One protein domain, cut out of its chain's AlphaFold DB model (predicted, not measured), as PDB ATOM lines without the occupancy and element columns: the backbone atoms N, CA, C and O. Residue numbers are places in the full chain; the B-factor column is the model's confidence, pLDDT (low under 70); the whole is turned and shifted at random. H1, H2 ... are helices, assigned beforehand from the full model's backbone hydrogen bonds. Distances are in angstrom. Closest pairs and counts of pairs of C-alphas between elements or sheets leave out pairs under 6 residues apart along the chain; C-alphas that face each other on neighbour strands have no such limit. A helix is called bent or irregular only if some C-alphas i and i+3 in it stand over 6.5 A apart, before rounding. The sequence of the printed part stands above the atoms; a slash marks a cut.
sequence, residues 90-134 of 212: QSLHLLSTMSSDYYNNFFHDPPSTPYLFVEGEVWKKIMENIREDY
ATOM      1  N   GLN A  90      -8.871  34.030 -14.829       79.94
ATOM      2  CA  GLN A  90      -8.693  32.627 -15.218       79.94
ATOM      3  C   GLN A  90      -8.877  32.454 -16.728       79.94
ATOM      4  O   GLN A  90      -8.094  31.753 -17.364       79.94
ATOM      5  N   SER A  91      -9.866  33.130 -17.314       80.38
ATOM      6  CA  SER A  91     -10.069  33.171 -18.763       80.38
ATOM      7  C   SER A  91      -8.893  33.839 -19.472       80.38
ATOM      8  O   SER A  91      -8.440  33.330 -20.489       80.38
ATOM      9  N   LEU A  92      -8.353  34.934 -18.929       82.44
ATOM     10  CA  LEU A  92      -7.168  35.596 -19.482       82.44
ATOM     11  C   LEU A  92      -5.924  34.705 -19.407       82.44
ATOM     12  O   LEU A  92      -5.160  34.661 -20.365       82.44
ATOM     13  N   HIS A  93      -5.744  33.962 -18.314       84.00
ATOM     14  CA  HIS A  93      -4.665  32.981 -18.189       84.00
ATOM     15  C   HIS A  93      -4.826  31.825 -19.186       84.00
ATOM     16  O   HIS A  93      -3.851  31.347 -19.754       84.00
ATOM     17  N   LEU A  94      -6.053  31.363 -19.430       80.31
ATOM     18  CA  LEU A  94      -6.302  30.349 -20.453       80.31
ATOM     19  C   LEU A  94      -5.991  30.899 -21.856       80.31
ATOM     20  O   LEU A  94      -5.244  30.281 -22.611       80.31
ATOM     21  N   LEU A  95      -6.476  32.099 -22.176       80.25
ATOM     22  CA  LEU A  95      -6.229  32.757 -23.463       80.25
ATOM     23  C   LEU A  95      -4.749  33.090 -23.686       80.25
ATOM     24  O   LEU A  95      -4.276  33.010 -24.819       80.25
ATOM     25  N   SER A  96      -3.994  33.420 -22.636       81.31
ATOM     26  CA  SER A  96      -2.560  33.691 -22.765       81.31
ATOM     27  C   SER A  96      -1.777  32.443 -23.168       81.31
ATOM     28  O   SER A  96      -0.876  32.544 -23.995       81.31
ATOM     29  N   THR A  97      -2.170  31.257 -22.684       79.75
ATOM     30  CA  THR A  97      -1.587  29.980 -23.144       79.75
ATOM     31  C   THR A  97      -1.981  29.611 -24.574       79.75
ATOM     32  O   THR A  97      -1.344  28.760 -25.189       79.75
ATOM     33  N   MET A  98      -3.015  30.246 -25.127       77.31
ATOM     34  CA  MET A  98      -3.412  30.076 -26.525       77.31
ATOM     35  C   MET A  98      -2.731  31.084 -27.454       77.31
ATOM     36  O   MET A  98      -2.765  30.889 -28.666       77.31
ATOM     37  N   SER A  99      -2.116  32.146 -26.924       82.94
ATOM     38  CA  SER A  99      -1.387  33.131 -27.728       82.94
ATOM     39  C   SER A  99      -0.206  32.480 -28.448       82.94
ATOM     40  O   SER A  99       0.546  31.720 -27.837       82.94
ATOM     41  N   SER A 100       0.005  32.817 -29.721       80.31
ATOM     42  CA  SER A 100       1.193  32.412 -30.487       80.31
ATOM     43  C   SER A 100       2.501  32.754 -29.773       80.31
ATOM     44  O   SER A 100       3.443  31.964 -29.819       80.31
ATOM     45  N   ASP A 101       2.531  33.856 -29.019       81.62
ATOM     46  CA  ASP A 101       3.691  34.274 -28.228       81.62
ATOM     47  C   ASP A 101       4.162  33.206 -27.238       81.62
ATOM     48  O   ASP A 101       5.364  33.051 -27.019       81.62
ATOM     49  N   TYR A 102       3.231  32.431 -26.677       81.62
ATOM     50  CA  TYR A 102       3.553  31.318 -25.786       81.62
ATOM     51  C   TYR A 102       4.348  30.222 -26.513       81.62
ATOM     52  O   TYR A 102       5.263  29.619 -25.946       81.62
ATOM     53  N   TYR A 103       4.038  29.998 -27.791       78.31
ATOM     54  CA  TYR A 103       4.622  28.945 -28.617       78.31
ATOM     55  C   TYR A 103       5.871  29.384 -29.388       78.31
ATOM     56  O   TYR A 103       6.584  28.528 -29.908       78.31
ATOM     57  N   ASN A 104       6.191  30.680 -29.433       81.50
ATOM     58  CA  ASN A 104       7.357  31.194 -30.163       81.50
ATOM     59  C   ASN A 104       8.679  30.530 -29.740       81.50
ATOM     60  O   ASN A 104       9.568  30.362 -30.568       81.50
ATOM     61  N   ASN A 105       8.788  30.079 -28.486       81.38
ATOM     62  CA  ASN A 105       9.974  29.385 -27.972       81.38
ATOM     63  C   ASN A 105      10.232  28.015 -28.627       81.38
ATOM     64  O   ASN A 105      11.337  27.488 -28.507       81.38
ATOM     65  N   PHE A 106       9.240  27.424 -29.302       74.12
ATOM     66  CA  PHE A 106       9.407  26.167 -30.040       74.12
ATOM     67  C   PHE A 106      10.056  26.362 -31.414       74.12
ATOM     68  O   PHE A 106      10.451  25.383 -32.049       74.12
ATOM     69  N   PHE A 107      10.182  27.603 -31.882       75.50
ATOM     70  CA  PHE A 107      10.741  27.923 -33.188       75.50
ATOM     71  C   PHE A 107      12.102  28.598 -33.022       75.50
ATOM     72  O   PHE A 107      12.284  29.466 -32.175       75.50
ATOM     73  N   HIS A 108      13.066  28.218 -33.863       75.44
ATOM     74  CA  HIS A 108      14.382  28.862 -33.870       75.44
ATOM     75  C   HIS A 108      14.312  30.317 -34.362       75.44
ATOM     76  O   HIS A 108      15.079  31.155 -33.903       75.44
ATOM     77  N   ASP A 109      13.372  30.598 -35.270       79.19
ATOM     78  CA  ASP A 109      13.140  31.914 -35.866       79.19
ATOM     79  C   ASP A 109      11.614  32.148 -35.954       79.19
ATOM     80  O   ASP A 109      10.991  31.864 -36.984       79.19
ATOM     81  N   PRO A 110      10.959  32.528 -34.838       78.75
ATOM     82  CA  PRO A 110       9.505  32.589 -34.767       78.75
ATOM     83  C   PRO A 110       8.950  33.708 -35.664       78.75
ATOM     84  O   PRO A 110       9.393  34.858 -35.570       78.75
ATOM     85  N   PRO A 111       7.955  33.422 -36.522       76.06
ATOM     86  CA  PRO A 111       7.298  34.455 -37.306       76.06
ATOM     87  C   PRO A 111       6.426  35.342 -36.407       76.06
ATOM     88  O   PRO A 111       5.697  34.858 -35.541       76.06
ATOM     89  N   SER A 112       6.438  36.655 -36.654       81.88
ATOM     90  CA  SER A 112       5.540  37.586 -35.960       81.88
ATOM     91  C   SER A 112       4.092  37.324 -36.378       81.88
ATOM     92  O   SER A 112       3.701  37.595 -37.514       81.88
ATOM     93  N   THR A 113       3.301  36.772 -35.459       77.62
ATOM     94  CA  THR A 113       1.896  36.406 -35.695       77.62
ATOM     95  C   THR A 113       0.991  36.951 -34.578       77.62
ATOM     96  O   THR A 113       0.368  36.171 -33.859       77.62
ATOM     97  N   PRO A 114       0.874  38.290 -34.424       69.50
ATOM     98  CA  PRO A 114       0.279  38.944 -33.244       69.50
ATOM     99  C   PRO A 114      -1.227  38.708 -33.013       69.50
ATOM    100  O   PRO A 114      -1.804  39.281 -32.096       69.50
ATOM    101  N   TYR A 115      -1.880  37.867 -33.816       76.44
ATOM    102  CA  TYR A 115      -3.312  37.560 -33.713       76.44
ATOM    103  C   TYR A 115      -3.621  36.070 -33.894       76.44
ATOM    104  O   TYR A 115      -4.778  35.698 -34.089       76.44
ATOM    105  N   LEU A 116      -2.596  35.215 -33.881       76.56
ATOM    106  CA  LEU A 116      -2.784  33.777 -33.994       76.56
ATOM    107  C   LEU A 116      -3.011  33.193 -32.599       76.56
ATOM    108  O   LEU A 116      -2.131  33.249 -31.744       76.56
ATOM    109  N   PHE A 117      -4.189  32.611 -32.399       75.62
ATOM    110  CA  PHE A 117      -4.512  31.846 -31.203       75.62
ATOM    111  C   PHE A 117      -4.648  30.379 -31.581       75.62
ATOM    112  O   PHE A 117      -5.422  30.035 -32.477       75.62
ATOM    113  N   VAL A 118      -3.889  29.520 -30.910       77.81
ATOM    114  CA  VAL A 118      -3.925  28.075 -31.123       77.81
ATOM    115  C   VAL A 118      -4.567  27.430 -29.906       77.81
ATOM    116  O   VAL A 118      -4.178  27.683 -28.767       77.81
ATOM    117  N   GLU A 119      -5.568  26.590 -30.142       82.88
ATOM    118  CA  GLU A 119      -6.185  25.818 -29.075       82.88
ATOM    119  C   GLU A 119      -5.188  24.807 -28.504       82.88
ATOM    120  O   GLU A 119      -4.655  23.958 -29.223       82.88
ATOM    121  N   GLY A 120      -4.934  24.903 -27.196       79.62
ATOM    122  CA  GLY A 120      -3.893  24.119 -26.533       79.62
ATOM    123  C   GLY A 120      -4.096  22.607 -26.665       79.62
ATOM    124  O   GLY A 120      -3.123  21.876 -26.824       79.62
ATOM    125  N   GLU A 121      -5.343  22.122 -26.676       84.06
ATOM    126  CA  GLU A 121      -5.629  20.696 -26.881       84.06
ATOM    127  C   GLU A 121      -5.279  20.215 -28.290       84.06
ATOM    128  O   GLU A 121      -4.763  19.107 -28.459       84.06
ATOM    129  N   VAL A 122      -5.536  21.046 -29.302       80.56
ATOM    130  CA  VAL A 122      -5.175  20.743 -30.689       80.56
ATOM    131  C   VAL A 122      -3.657  20.698 -30.816       80.56
ATOM    132  O   VAL A 122      -3.121  19.730 -31.356       80.56
ATOM    133  N   TRP A 123      -2.955  21.686 -30.255       81.75
ATOM    134  CA  TRP A 123      -1.493  21.715 -30.286       81.75
ATOM    135  C   TRP A 123      -0.865  20.545 -29.526       81.75
ATOM    136  O   TRP A 123       0.066  19.913 -30.019       81.75
ATOM    137  N   LYS A 124      -1.415  20.194 -28.361       83.56
ATOM    138  CA  LYS A 124      -0.976  19.034 -27.582       83.56
ATOM    139  C   LYS A 124      -1.099  17.739 -28.385       83.56
ATOM    140  O   LYS A 124      -0.127  16.997 -28.467       83.56
ATOM    141  N   LYS A 125      -2.240  17.508 -29.047       89.69
ATOM    142  CA  LYS A 125      -2.427  16.343 -29.930       89.69
ATOM    143  C   LYS A 125      -1.423  16.333 -31.079       89.69
ATOM    144  O   LYS A 125      -0.927  15.269 -31.432       89.69
ATOM    145  N   ILE A 126      -1.116  17.490 -31.665       82.94
ATOM    146  CA  ILE A 126      -0.098  17.595 -32.716       82.94
ATOM    147  C   ILE A 126       1.269  17.176 -32.159       82.94
ATOM    148  O   ILE A 126       1.900  16.291 -32.728       82.94
ATOM    149  N   MET A 127       1.686  17.730 -31.018       82.00
ATOM    150  CA  MET A 127       2.985  17.431 -30.405       82.00
ATOM    151  C   MET A 127       3.114  15.968 -29.954       82.00
ATOM    152  O   MET A 127       4.184  15.395 -30.093       82.00
ATOM    153  N   GLU A 128       2.034  15.340 -29.482       91.06
ATOM    154  CA  GLU A 128       2.018  13.913 -29.113       91.06
ATOM    155  C   GLU A 128       2.169  12.969 -30.319       91.06
ATOM    156  O   GLU A 128       2.623  11.838 -30.162       91.06
ATOM    157  N   ASN A 129       1.784  13.413 -31.521       90.88
ATOM    158  CA  ASN A 129       1.910  12.627 -32.754       90.88
ATOM    159  C   ASN A 129       3.188  12.944 -33.544       90.88
ATOM    160  O   ASN A 129       3.500  12.264 -34.525       90.88
ATOM    161  N   ILE A 130       3.922  13.976 -33.138       87.00
ATOM    162  CA  ILE A 130       5.208  14.336 -33.716       87.00
ATOM    163  C   ILE A 130       6.300  13.524 -33.007       87.00
ATOM    164  O   ILE A 130       6.302  13.381 -31.789       87.00
ATOM    165  N   ARG A 131       7.238  12.965 -33.777       88.75
ATOM    166  CA  ARG A 131       8.390  12.257 -33.205       88.75
ATOM    167  C   ARG A 131       9.307  13.246 -32.480       88.75
ATOM    168  O   ARG A 131       9.476  14.368 -32.943       88.75
ATOM    169  N   GLU A 132       9.966  12.815 -31.405       84.06
ATOM    170  CA  GLU A 132      10.899  13.664 -30.639       84.06
ATOM    171  C   GLU A 132      12.068  14.210 -31.484       84.06
ATOM    172  O   GLU A 132      12.621  15.261 -31.175       84.06
ATOM    173  N   ASP A 133      12.427  13.517 -32.570       84.56
ATOM    174  CA  ASP A 133      13.479  13.902 -33.516       84.56
ATOM    175  C   ASP A 133      12.969  14.722 -34.713       84.56
ATOM    176  O   ASP A 133      13.727  15.021 -35.639       84.56
ATOM    177  N   TYR A 134      11.687  15.086 -34.726       81.81
ATOM    178  CA  TYR A 134      11.113  15.862 -35.810       81.81
ATOM    179  C   TYR A 134      11.579  17.318 -35.750       81.81
ATOM    180  O   TYR A 134      11.295  18.060 -34.810       81.81
TER     181      TYR A 134
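This is residues 90 to 134 of the 212 residues of an uncharacterized protein of Psychrobacillus sp. AK 1817 (UniProt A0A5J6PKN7). Three short helices make an open, flat arrangement in which no two of them touch. From the end of H1 a single residue leads into H2, and a long loop, residues 107 to 119, then folds back to start H3 beside the end of H1. Most of H3 and the tail after it, residues 124 to 134, stick out from the body. The printed part has 45 residues with three named helices, in the order H1, H2, H3, and no named strand; its class is all helix. It is only just loose, close to compact, with a radius of gyration of the C-alphas of 11.5 A, and the C-alphas span 33 by 23 by 12 A.

H1, residues 90 to 98, and H2, residues 100 to 106, are close but not clearly touching; their closest C-alphas, those of Ser 96 and Tyr 102, are 7.2 A apart. Their lines stand at a steep tilt of 47 degrees, and they run the same way. H3, residues 120 to 129, is also close to H1 but not clearly touching it, and the closest C-alphas, those of Met 98 and Gly 120, are 6.0 A apart. H1 and H3 run the same way at a steep tilt of 38 degrees, with their centres 17.0 A apart. H2 and H3 are apart. In H1 and H3 every O i to N i+4 pair is within hydrogen-bond range; in H2 this holds for 1 of 3 pairs, while 3 of 4 of its O i to N i+3 pairs are within range.

H1 begins at C-alpha 90, (-8.693, 32.627, -15.218), and measures 12.7 A from its first to its last C-alpha. H2 begins at C-alpha 100, (1.193, 32.412, -30.487), and measures 10.3 A. It is irregular: C-alphas 102 and 105 are 7.1 A apart, where about 5 A is found in a regular helix. H3, the longest helix with 10 residues, measures 14.3 A and ends at C-alpha 129, (1.910, 12.627, -32.754).

The two C-alphas farthest apart are those of Gln 90 and Asp 133, at 34.3 A. The link from H1 to H2 is tight, with 1 residue, and the link from H2 to H3 is long, with 13 residues. Residues 124 to 134, of which 124 to 129 belong to H3, stand free; the body without them spans 30 by 18 by 12 A. The printed part has no cut. The mean pLDDT of the printed part is 81.0, and residue 114 is the one printed residue under 70.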